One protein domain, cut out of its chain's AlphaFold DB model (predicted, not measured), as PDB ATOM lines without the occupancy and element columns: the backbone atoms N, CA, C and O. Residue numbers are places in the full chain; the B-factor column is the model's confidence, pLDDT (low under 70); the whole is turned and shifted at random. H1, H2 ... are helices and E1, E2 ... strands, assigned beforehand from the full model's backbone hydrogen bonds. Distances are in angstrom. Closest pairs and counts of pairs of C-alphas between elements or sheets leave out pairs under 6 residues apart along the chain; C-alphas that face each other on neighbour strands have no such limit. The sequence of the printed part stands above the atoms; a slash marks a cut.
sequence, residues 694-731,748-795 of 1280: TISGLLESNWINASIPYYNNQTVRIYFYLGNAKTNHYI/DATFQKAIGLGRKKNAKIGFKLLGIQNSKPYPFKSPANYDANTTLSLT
ATOM      1  N   THR A 694      15.917  -6.330  -2.456       85.44
ATOM      2  CA  THR A 694      16.102  -7.678  -1.870       85.44
ATOM      3  C   THR A 694      17.118  -8.534  -2.626       85.44
ATOM      4  O   THR A 694      17.645  -9.503  -2.071       85.44
ATOM      5  N   ILE A 695      17.434  -8.163  -3.871       83.62
ATOM      6  CA  ILE A 695      18.437  -8.807  -4.724       83.62
ATOM      7  C   ILE A 695      19.291  -7.716  -5.394       83.62
ATOM      8  O   ILE A 695      18.763  -6.656  -5.726       83.62
ATOM      9  N   SER A 696      20.590  -7.961  -5.586       84.94
ATOM     10  CA  SER A 696      21.528  -7.067  -6.280       84.94
ATOM     11  C   SER A 696      22.522  -7.832  -7.156       84.94
ATOM     12  O   SER A 696      22.875  -8.975  -6.865       84.94
ATOM     13  N   GLY A 697      23.020  -7.158  -8.185       78.56
ATOM     14  CA  GLY A 697      24.304  -7.438  -8.827       78.56
ATOM     15  C   GLY A 697      25.505  -6.875  -8.054       78.56
ATOM     16  O   GLY A 697      25.339  -6.159  -7.066       78.56
ATOM     17  N   LEU A 698      26.726  -7.172  -8.513       76.19
ATOM     18  CA  LEU A 698      27.978  -6.670  -7.909       76.19
ATOM     19  C   LEU A 698      28.322  -5.221  -8.300       76.19
ATOM     20  O   LEU A 698      28.976  -4.526  -7.532       76.19
ATOM     21  N   LEU A 699      27.894  -4.778  -9.488       74.81
ATOM     22  CA  LEU A 699      28.174  -3.440 -10.040       74.81
ATOM     23  C   LEU A 699      26.990  -2.466  -9.898       74.81
ATOM     24  O   LEU A 699      27.053  -1.335 -10.370       74.81
ATOM     25  N   GLU A 700      25.897  -2.908  -9.278       77.56
ATOM     26  CA  GLU A 700      24.708  -2.088  -9.048       77.56
ATOM     27  C   GLU A 700      24.874  -1.219  -7.798       77.56
ATOM     28  O   GLU A 700      25.426  -1.664  -6.790       77.56
ATOM     29  N   SER A 701      24.327  -0.000  -7.825       80.56
ATOM     30  CA  SER A 701      24.263   0.848  -6.629       80.56
ATOM     31  C   SER A 701      23.403   0.185  -5.537       80.56
ATOM     32  O   SER A 701      22.332  -0.380  -5.807       80.56
ATOM     33  N   ASN A 702      23.898   0.231  -4.298       88.44
ATOM     34  CA  ASN A 702      23.295  -0.367  -3.111       88.44
ATOM     35  C   ASN A 702      23.289   0.658  -1.981       88.44
ATOM     36  O   ASN A 702      24.338   1.176  -1.606       88.44
ATOM     37  N   TRP A 703      22.109   0.935  -1.436       92.69
ATOM     38  CA  TRP A 703      21.925   1.893  -0.351       92.69
ATOM     39  C   TRP A 703      21.429   1.183   0.905       92.69
ATOM     40  O   TRP A 703      20.753   0.159   0.817       92.69
ATOM     41  N   ILE A 704      21.722   1.743   2.074       95.81
ATOM     42  CA  ILE A 704      21.058   1.390   3.330       95.81
ATOM     43  C   ILE A 704      20.085   2.511   3.668       95.81
ATOM     44  O   ILE A 704      20.500   3.651   3.863       95.81
ATOM     45  N   ASN A 705      18.800   2.171   3.762       94.44
ATOM     46  CA  ASN A 705      17.771   3.038   4.324       94.44
ATOM     47  C   ASN A 705      17.424   2.534   5.730       94.44
ATOM     48  O   ASN A 705      17.123   1.350   5.904       94.44
ATOM     49  N   ALA A 706      17.468   3.407   6.734       95.19
ATOM     50  CA  ALA A 706      17.038   3.080   8.087       95.19
ATOM     51  C   ALA A 706      16.448   4.289   8.821       95.19
ATOM     52  O   ALA A 706      16.772   5.439   8.532       95.19
ATOM     53  N   SER A 707      15.600   4.026   9.811       93.56
ATOM     54  CA  SER A 707      14.997   5.041  10.668       93.56
ATOM     55  C   SER A 707      15.027   4.588  12.123       93.56
ATOM     56  O   SER A 707      14.516   3.519  12.468       93.56
ATOM     57  N   ILE A 708      15.656   5.413  12.962       93.12
ATOM     58  CA  ILE A 708      15.850   5.214  14.400       93.12
ATOM     59  C   ILE A 708      15.338   6.486  15.102       93.12
ATOM     60  O   ILE A 708      16.128   7.376  15.440       93.12
ATOM     61  N   PRO A 709      14.011   6.647  15.271       86.12
ATOM     62  CA  PRO A 709      13.435   7.875  15.803       86.12
ATOM     63  C   PRO A 709      14.030   8.284  17.154       86.12
ATOM     64  O   PRO A 709      14.448   7.449  17.957       86.12
ATOM     65  N   TYR A 710      14.041   9.592  17.410       81.94
ATOM     66  CA  TYR A 710      14.650  10.249  18.580       81.94
ATOM     67  C   TYR A 710      16.187  10.206  18.628       81.94
ATOM     68  O   TYR A 710      16.776  11.098  19.239       81.94
ATOM     69  N   TYR A 711      16.852   9.283  17.925       87.31
ATOM     70  CA  TYR A 711      18.313   9.207  17.822       87.31
ATOM     71  C   TYR A 711      18.867  10.170  16.756       87.31
ATOM     72  O   TYR A 711      19.542   9.771  15.813       87.31
ATOM     73  N   ASN A 712      18.512  11.454  16.853       85.75
ATOM     74  CA  ASN A 712      18.770  12.459  15.811       85.75
ATOM     75  C   ASN A 712      20.204  13.018  15.883       85.75
ATOM     76  O   ASN A 712      20.703  13.248  16.986       85.75
ATOM     77  N   ASN A 713      20.817  13.304  14.726       85.75
ATOM     78  CA  ASN A 713      22.172  13.866  14.574       85.75
ATOM     79  C   ASN A 713      23.298  13.093  15.308       85.75
ATOM     80  O   ASN A 713      24.351  13.662  15.598       85.75
ATOM     81  N   GLN A 714      23.090  11.810  15.617       88.56
ATOM     82  CA  GLN A 714      24.019  10.963  16.377       88.56
ATOM     83  C   GLN A 714      24.667   9.902  15.478       88.56
ATOM     84  O   GLN A 714      24.114   9.506  14.449       88.56
ATOM     85  N   THR A 715      25.859   9.446  15.864       93.00
ATOM     86  CA  THR A 715      26.615   8.442  15.107       93.00
ATOM     87  C   THR A 715      26.027   7.046  15.312       93.00
ATOM     88  O   THR A 715      25.786   6.618  16.441       93.00
ATOM     89  N   VAL A 716      25.829   6.321  14.214       95.44
ATOM     90  CA  VAL A 716      25.355   4.937  14.161       95.44
ATOM     91  C   VAL A 716      26.386   4.093  13.423       95.44
ATOM     92  O   VAL A 716      26.781   4.413  12.304       95.44
ATOM     93  N   ARG A 717      26.792   2.992  14.046       95.31
ATOM     94  CA  ARG A 717      27.694   1.993  13.486       95.31
ATOM     95  C   ARG A 717      26.907   0.904  12.771       95.31
ATOM     96  O   ARG A 717      26.035   0.264  13.365       95.31
ATOM     97  N   ILE A 718      27.247   0.667  11.510       96.06
ATOM     98  CA  ILE A 718      26.670  -0.371  10.654       96.06
ATOM     99  C   ILE A 718      27.671  -1.523  10.551       96.06
ATOM    100  O   ILE A 718      28.705  -1.381   9.906       96.06
ATOM    101  N   TYR A 719      27.376  -2.667  11.172       94.31
ATOM    102  CA  TYR A 719      28.178  -3.892  11.043       94.31
ATOM    103  C   TYR A 719      27.646  -4.777   9.917       94.31
ATOM    104  O   TYR A 719      26.452  -5.083   9.902       94.31
ATOM    105  N   PHE A 720      28.526  -5.257   9.035       95.31
ATOM    106  CA  PHE A 720      28.151  -6.133   7.919       95.31
ATOM    107  C   PHE A 720      28.281  -7.623   8.262       95.31
ATOM    108  O   PHE A 720      29.132  -8.028   9.058       95.31
ATOM    109  N   TYR A 721      27.439  -8.441   7.634       94.19
ATOM    110  CA  TYR A 721      27.354  -9.893   7.806       94.19
ATOM    111  C   TYR A 721      27.421 -10.587   6.439       94.19
ATOM    112  O   TYR A 721      26.828 -10.101   5.477       94.19
ATOM    113  N   LEU A 722      28.099 -11.735   6.350       92.75
ATOM    114  CA  LEU A 722      28.133 -12.585   5.154       92.75
ATOM    115  C   LEU A 722      27.451 -13.921   5.476       92.75
ATOM    116  O   LEU A 722      27.947 -14.721   6.272       92.75
ATOM    117  N   GLY A 723      26.274 -14.149   4.891       87.88
ATOM    118  CA  GLY A 723      25.324 -15.122   5.434       87.88
ATOM    119  C   GLY A 723      24.986 -14.765   6.886       87.88
ATOM    120  O   GLY A 723      24.664 -13.616   7.180       87.88
ATOM    121  N   ASN A 724      25.120 -15.731   7.796       85.81
ATOM    122  CA  ASN A 724      24.879 -15.521   9.228       85.81
ATOM    123  C   ASN A 724      26.141 -15.064   9.995       85.81
ATOM    124  O   ASN A 724      26.051 -14.730  11.175       85.81
ATOM    125  N   ALA A 725      27.321 -15.057   9.361       89.12
ATOM    126  CA  ALA A 725      28.579 -14.718  10.023       89.12
ATOM    127  C   ALA A 725      28.785 -13.197  10.082       89.12
ATOM    128  O   ALA A 725      28.721 -12.518   9.055       89.12
ATOM    129  N   LYS A 726      29.073 -12.659  11.274       90.12
ATOM    130  CA  LYS A 726      29.485 -11.257  11.438       90.12
ATOM    131  C   LYS A 726      30.861 -11.052  10.798       90.12
ATOM    132  O   LYS A 726      31.766 -11.847  11.030       90.12
ATOM    133  N   THR A 727      31.030  -9.973  10.039       92.44
ATOM    134  CA  THR A 727      32.336  -9.572   9.496       92.44
ATOM    135  C   THR A 727      33.032  -8.567  10.418       92.44
ATOM    136  O   THR A 727      32.393  -7.899  11.235       92.44
ATOM    137  N   ASN A 728      34.348  -8.420  10.263       87.81
ATOM    138  CA  ASN A 728      35.123  -7.405  10.988       87.81
ATOM    139  C   ASN A 728      34.934  -5.987  10.416       87.81
ATOM    140  O   ASN A 728      35.429  -5.025  11.000       87.81
ATOM    141  N   HIS A 729      34.227  -5.842   9.290       93.75
ATOM    142  CA  HIS A 729      34.002  -4.561   8.636       93.75
ATOM    143  C   HIS A 729      32.743  -3.858   9.163       93.75
ATOM    144  O   HIS A 729      31.687  -4.468   9.370       93.75
ATOM    145  N   TYR A 730      32.866  -2.548   9.355       93.88
ATOM    146  CA  TYR A 730      31.777  -1.648   9.698       93.88
ATOM    147  C   TYR A 730      32.007  -0.276   9.061       93.88
ATOM    148  O   TYR A 730      33.139   0.065   8.715       93.88
ATOM    149  N   ILE A 731      30.939   0.512   8.958       94.69
ATOM    150  CA  ILE A 731      31.000   1.953   8.677       94.69
ATOM    151  C   ILE A 731      30.264   2.722   9.776       94.69
ATOM    152  O   ILE A 731      29.293   2.215  10.339       94.69
ATOM    153  N   ASP A 748      32.646  -2.296  -4.036       85.50
ATOM    154  CA  ASP A 748      33.936  -2.308  -4.727       85.50
ATOM    155  C   ASP A 748      34.871  -3.423  -4.213       85.50
ATOM    156  O   ASP A 748      34.558  -4.158  -3.272       85.50
ATOM    157  N   ALA A 749      36.042  -3.569  -4.838       84.75
ATOM    158  CA  ALA A 749      37.017  -4.599  -4.475       84.75
ATOM    159  C   ALA A 749      37.527  -4.487  -3.020       84.75
ATOM    160  O   ALA A 749      37.895  -5.503  -2.425       84.75
ATOM    161  N   THR A 750      37.525  -3.288  -2.432       88.38
ATOM    162  CA  THR A 750      37.918  -3.045  -1.037       88.38
ATOM    163  C   THR A 750      36.832  -3.545  -0.095       88.38
ATOM    164  O   THR A 750      37.126  -4.345   0.795       88.38
ATOM    165  N   PHE A 751      35.571  -3.165  -0.331       90.00
ATOM    166  CA  PHE A 751      34.429  -3.655   0.446       90.00
ATOM    167  C   PHE A 751      34.294  -5.181   0.341       90.00
ATOM    168  O   PHE A 751      34.252  -5.868   1.360       90.00
ATOM    169  N   GLN A 752      34.320  -5.736  -0.880       88.94
ATOM    170  CA  GLN A 752      34.229  -7.184  -1.118       88.94
ATOM    171  C   GLN A 752      35.333  -7.973  -0.394       88.94
ATOM    172  O   GLN A 752      35.071  -9.065   0.122       88.94
ATOM    173  N   LYS A 753      36.555  -7.425  -0.322       88.94
ATOM    174  CA  LYS A 753      37.665  -7.999   0.454       88.94
ATOM    175  C   LYS A 753      37.415  -7.884   1.961       88.94
ATOM    176  O   LYS A 753      37.601  -8.871   2.668       88.94
ATOM    177  N   ALA A 754      36.957  -6.728   2.443       89.44
ATOM    178  CA  ALA A 754      36.706  -6.467   3.862       89.44
ATOM    179  C   ALA A 754      35.574  -7.330   4.458       89.44
ATOM    180  O   ALA A 754      35.674  -7.747   5.613       89.44
ATOM    181  N   ILE A 755      34.537  -7.656   3.674       91.50
ATOM    182  CA  ILE A 755      33.462  -8.580   4.089       91.50
ATOM    183  C   ILE A 755      33.753 -10.062   3.787       91.50
ATOM    184  O   ILE A 755      32.932 -10.919   4.108       91.50
ATOM    185  N   GLY A 756      34.892 -10.393   3.164       89.00
ATOM    186  CA  GLY A 756      35.283 -11.777   2.862       89.00
ATOM    187  C   GLY A 756      34.482 -12.459   1.740       89.00
ATOM    188  O   GLY A 756      34.345 -13.685   1.741       89.00
ATOM    189  N   LEU A 757      33.938 -11.698   0.781       86.94
ATOM    190  CA  LEU A 757      33.089 -12.235  -0.293       86.94
ATOM    191  C   LEU A 757      33.860 -13.165  -1.252       86.94
ATOM    192  O   LEU A 757      33.353 -14.214  -1.658       86.94
ATOM    193  N   GLY A 758      35.102 -12.807  -1.590       79.12
ATOM    194  CA  GLY A 758      35.949 -13.566  -2.517       79.12
ATOM    195  C   GLY A 758      35.351 -13.659  -3.928       79.12
ATOM    196  O   GLY A 758      34.703 -12.735  -4.402       79.12
ATOM    197  N   ARG A 759      35.540 -14.796  -4.616       70.50
ATOM    198  CA  ARG A 759      35.004 -15.035  -5.977       70.50
ATOM    199  C   ARG A 759      33.521 -15.472  -6.006       70.50
ATOM    200  O   ARG A 759      33.062 -16.008  -7.015       70.50
ATOM    201  N   LYS A 760      32.766 -15.313  -4.909       72.19
ATOM    202  CA  LYS A 760      31.379 -15.805  -4.792       72.19
ATOM    203  C   LYS A 760      30.410 -14.928  -5.592       72.19
ATOM    204  O   LYS A 760      29.993 -13.875  -5.126       72.19
ATOM    205  N   LYS A 761      30.018 -15.398  -6.782       68.00
ATOM    206  CA  LYS A 761      29.029 -14.732  -7.655       68.00
ATOM    207  C   LYS A 761      27.629 -14.623  -7.031       68.00
ATOM    208  O   LYS A 761      26.935 -13.643  -7.277       68.00
ATOM    209  N   ASN A 762      27.250 -15.601  -6.204       83.88
ATOM    210  CA  ASN A 762      25.976 -15.635  -5.487       83.88
ATOM    211  C   ASN A 762      26.252 -15.703  -3.973       83.88
ATOM    212  O   ASN A 762      27.073 -16.511  -3.534       83.88
ATOM    213  N   ALA A 763      25.590 -14.860  -3.176       89.75
ATOM    214  CA  ALA A 763      25.804 -14.750  -1.725       89.75
ATOM    215  C   ALA A 763      24.610 -14.076  -1.018       89.75
ATOM    216  O   ALA A 763      23.652 -13.662  -1.666       89.75
ATOM    217  N   LYS A 764      24.674 -13.926   0.311       92.69
ATOM    218  CA  LYS A 764      23.772 -13.060   1.091       92.69
ATOM    219  C   LYS A 764      24.590 -12.110   1.962       92.69
ATOM    220  O   LYS A 764      25.509 -12.574   2.634       92.69
ATOM    221  N   ILE A 765      24.256 -10.822   1.958       93.50
ATOM    222  CA  ILE A 765      24.909  -9.783   2.766       93.50
ATOM    223  C   ILE A 765      23.869  -9.174   3.711       93.50
ATOM    224  O   ILE A 765      22.854  -8.644   3.265       93.50
ATOM    225  N   GLY A 766      24.121  -9.267   5.013       94.81
ATOM    226  CA  GLY A 766      23.303  -8.668   6.068       94.81
ATOM    227  C   GLY A 766      23.941  -7.407   6.654       94.81
ATOM    228  O   GLY A 766      25.145  -7.189   6.497       94.81
ATOM    229  N   PHE A 767      23.170  -6.609   7.395       95.44
ATOM    230  CA  PHE A 767      23.728  -5.596   8.300       95.44
ATOM    231  C   PHE A 767      22.959  -5.484   9.621       95.44
ATOM    232  O   PHE A 767      21.778  -5.831   9.695       95.44
ATOM    233  N   LYS A 768      23.632  -4.978  10.664       94.44
ATOM    234  CA  LYS A 768      23.021  -4.604  11.953       94.44
ATOM    235  C   LYS A 768      23.515  -3.233  12.426       94.44
ATOM    236  O   LYS A 768      24.678  -2.892  12.216       94.44
ATOM    237  N   LEU A 769      22.627  -2.465  13.058       95.50
ATOM    238  CA  LEU A 769      22.838  -1.078  13.488       95.50
ATOM    239  C   LEU A 769      23.019  -0.990  15.010       95.50
ATOM    240  O   LEU A 769      22.247  -1.580  15.762       95.50
ATOM    241  N   LEU A 770      23.999  -0.204  15.455       93.31
ATOM    242  CA  LEU A 770      24.241   0.140  16.861       93.31
ATOM    243  C   LEU A 770      24.492   1.644  16.978       93.31
ATOM    244  O   LEU A 770      25.189   2.211  16.142       93.31
ATOM    245  N   GLY A 771      23.962   2.301  18.005       90.69
ATOM    246  CA  GLY A 771      24.305   3.696  18.286       90.69
ATOM    247  C   GLY A 771      25.721   3.820  18.849       90.69
ATOM    248  O   GLY A 771      26.315   2.825  19.271       90.69
ATOM    249  N   ILE A 772      26.250   5.038  18.905       88.56
ATOM    250  CA  ILE A 772      27.473   5.380  19.636       88.56
ATOM    251  C   ILE A 772      27.151   6.522  20.608       88.56
ATOM    252  O   ILE A 772      26.840   7.635  20.187       88.56
ATOM    253  N   GLN A 773      27.236   6.260  21.913       79.88
ATOM    254  CA  GLN A 773      27.089   7.273  22.967       79.88
ATOM    255  C   GLN A 773      28.317   7.252  23.875       79.88
ATOM    256  O   GLN A 773      28.782   6.181  24.256       79.88
ATOM    257  N   ASN A 774      28.872   8.427  24.189       74.06
ATOM    258  CA  ASN A 774      30.107   8.587  24.975       74.06
ATOM    259  C   ASN A 774      31.232   7.632  24.499       74.06
ATOM    260  O   ASN A 774      31.870   6.937  25.287       74.06
ATOM    261  N   SER A 775      31.405   7.556  23.171       79.50
ATOM    262  CA  SER A 775      32.330   6.666  22.440       79.50
ATOM    263  C   SER A 775      32.138   5.151  22.647       79.50
ATOM    264  O   SER A 775      32.979   4.364  22.213       79.50
ATOM    265  N   LYS A 776      31.027   4.712  23.253       82.19
ATOM    266  CA  LYS A 776      30.684   3.298  23.486       82.19
ATOM    267  C   LYS A 776      29.487   2.853  22.625       82.19
ATOM    268  O   LYS A 776      28.599   3.668  22.362       82.19
ATOM    269  N   PRO A 777      29.424   1.579  22.184       84.62
ATOM    270  CA  PRO A 777      28.267   1.046  21.466       84.62
ATOM    271  C   PRO A 777      26.987   1.074  22.308       84.62
ATOM    272  O   PRO A 777      26.987   0.660  23.465       84.62
ATOM    273  N   TYR A 778      25.891   1.506  21.693       87.44
ATOM    274  CA  TYR A 778      24.578   1.653  22.307       87.44
ATOM    275  C   TYR A 778      23.553   0.720  21.632       87.44
ATOM    276  O   TYR A 778      23.332   0.839  20.421       87.44
ATOM    277  N   PRO A 779      22.907  -0.209  22.364       88.81
ATOM    278  CA  PRO A 779      21.949  -1.144  21.785       88.81
ATOM    279  C   PRO A 779      20.587  -0.487  21.520       88.81
ATOM    280  O   PRO A 779      19.901  -0.037  22.440       88.81
ATOM    281  N   PHE A 780      20.156  -0.492  20.258       91.19
ATOM    282  CA  PHE A 780      18.782  -0.146  19.885       91.19
ATOM    283  C   PHE A 780      17.838  -1.339  20.048       91.19
ATOM    284  O   PHE A 780      18.210  -2.487  19.786       91.19
ATOM    285  N   LYS A 781      16.573  -1.063  20.378       89.81
ATOM    286  CA  LYS A 781      15.503  -2.060  20.272       89.81
ATOM    287  C   LYS A 781      15.275  -2.399  18.793       89.81
ATOM    288  O   LYS A 781      15.167  -1.499  17.963       89.81
ATOM    289  N   SER A 782      15.237  -3.689  18.465       85.44
ATOM    290  CA  SER A 782      15.099  -4.188  17.087       85.44
ATOM    291  C   SER A 782      13.726  -4.844  16.862       85.44
ATOM    292  O   SER A 782      13.236  -5.524  17.765       85.44
ATOM    293  N   PRO A 783      13.100  -4.679  15.681       83.75
ATOM    294  CA  PRO A 783      11.806  -5.280  15.359       83.75
ATOM    295  C   PRO A 783      11.943  -6.769  14.997       83.75
ATOM    296  O   PRO A 783      12.983  -7.206  14.516       83.75
ATOM    297  N   ALA A 784      10.871  -7.555  15.147       80.31
ATOM    298  CA  ALA A 784      10.912  -9.015  14.958       80.31
ATOM    299  C   ALA A 784      11.457  -9.473  13.584       80.31
ATOM    300  O   ALA A 784      12.198 -10.446  13.506       80.31
ATOM    301  N   ASN A 785      11.151  -8.739  12.508       81.38
ATOM    302  CA  ASN A 785      11.572  -9.071  11.139       81.38
ATOM    303  C   ASN A 785      12.901  -8.404  10.715       81.38
ATOM    304  O   ASN A 785      13.168  -8.279   9.519       81.38
ATOM    305  N   TYR A 786      13.717  -7.928  11.663       86.69
ATOM    306  CA  TYR A 786      14.912  -7.120  11.388       86.69
ATOM    307  C   TYR A 786      15.913  -7.808  10.445       86.69
ATOM    308  O   TYR A 786      16.151  -7.307   9.349       86.69
ATOM    309  N   ASP A 787      16.415  -8.989  10.810       85.56
ATOM    310  CA  ASP A 787      17.448  -9.708  10.042       85.56
ATOM    311  C   ASP A 787      16.976 -10.103   8.628       85.56
ATOM    312  O   ASP A 787      17.762 -10.125   7.679       85.56
ATOM    313  N   ALA A 788      15.675 -10.364   8.456       85.25
ATOM    314  CA  ALA A 788      15.074 -10.631   7.149       85.25
ATOM    315  C   ALA A 788      14.971  -9.365   6.275       85.25
ATOM    316  O   ALA A 788      15.049  -9.448   5.050       85.25
ATOM    317  N   ASN A 789      14.811  -8.187   6.886       87.44
ATOM    318  CA  ASN A 789      14.747  -6.907   6.183       87.44
ATOM    319  C   ASN A 789      16.132  -6.345   5.828       87.44
ATOM    320  O   ASN A 789      16.266  -5.711   4.780       87.44
ATOM    321  N   THR A 790      17.152  -6.599   6.653       93.88
ATOM    322  CA  THR A 790      18.535  -6.140   6.432       93.88
ATOM    323  C   THR A 790      19.391  -7.110   5.607       93.88
ATOM    324  O   THR A 790      20.588  -6.875   5.454       93.88
ATOM    325  N   THR A 791      18.808  -8.170   5.033       94.38
ATOM    326  CA  THR A 791      19.506  -9.144   4.172       94.38
ATOM    327  C   THR A 791      19.266  -8.884   2.680       94.38
ATOM    328  O   THR A 791      18.132  -8.912   2.205       94.38
ATOM    329  N   LEU A 792      20.352  -8.715   1.922       93.00
ATOM    330  CA  LEU A 792      20.393  -8.606   0.461       93.00
ATOM    331  C   LEU A 792      20.949  -9.892  -0.154       93.00
ATOM    332  O   LEU A 792      21.964 -10.409   0.310       93.00
ATOM    333  N   SER A 793      20.328 -10.398  -1.221       90.75
ATOM    334  CA  SER A 793      20.865 -11.531  -1.987       90.75
ATOM    335  C   SER A 793      21.685 -11.041  -3.183       90.75
ATOM    336  O   SER A 793      21.197 -10.251  -3.984       90.75
ATOM    337  N   LEU A 794      22.915 -11.525  -3.340       88.19
ATOM    338  CA  LEU A 794      23.715 -11.311  -4.548       88.19
ATOM    339  C   LEU A 794      23.456 -12.422  -5.570       88.19
ATOM    340  O   LEU A 794      23.386 -13.597  -5.201       88.19
ATOM    341  N   THR A 795      23.368 -12.049  -6.846       82.44
ATOM    342  CA  THR A 795      23.372 -12.971  -7.993       82.44
ATOM    343  C   THR A 795      24.149 -12.371  -9.162       82.44
ATOM    344  O   THR A 795      24.205 -11.150  -9.297       82.44
TER     345      THR A 795
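This is residues 694 to 731 and 748 to 795 of the 1280 residues of the protein "Peptidase M23" of Flavobacterium sp. F52 (UniProt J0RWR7). A strongly twisted antiparallel sheet is built round the long strand E4, with E2 and then E3 along one side and the short strands E5 and E6 at opposite ends of its other side. E1 is set off from this sheet, and two small helices, H1 and H2, only graze it. The 86 printed residues hold, in order, E1, E2, E3, H1, E4, E5, H2 and E6, a mixed class of helices and strands. The whole is compact, with a radius of gyration of the C-alphas of 13.8 A, and elongated, spanning 39 by 25 by 23 A.

E1, residues 703 to 707, begins at C-alpha 703 (21.925, 1.893, -0.351). E2, residues 715 to 722, is 23.3 A long, and E3, residues 725 to 731, 16.9 A. H1 is residues 749 to 754. E4, residues 763 to 773, is 33.1 A long. E5 is residues 776 to 778, H2 786 to 789, and E6 792 to 794, ending at (23.715, -11.311, -4.548).

The hairpin E2 and E3 has N 718 and O 731 2.8 A apart, within hydrogen-bond range. On the other side of E2 is E4, antiparallel, with N 719 and O 768 at 2.9 A. E4 pairs with E5, as a hairpin, through N 778 and O 771, 2.8 A, and with E6, antiparallel, through N 765 and O 792, 2.9 A. Residues 695 to 696 pair with 793 to 794 of E6, parallel. E1 is apart from E2 and E4, and pairs with no named strand. The closest C-alphas of E3 and H1 are those of His 729 and Ala 754, 5.8 A; of E4 and H2, Gly 766 and Asp 787, 7.2 A. Every O i to N i+4 pair of H1 is within hydrogen-bond range; H2 is too short for one.

The C-alphas farthest apart, those of Tyr 710 and Arg 759, are 40.7 A apart. Residues 732 to 747 are not printed, leaving 14.4 A between C-alphas 731 and 748. Of the links printed whole, none is long. Only residue 761 has a pLDDT under 70.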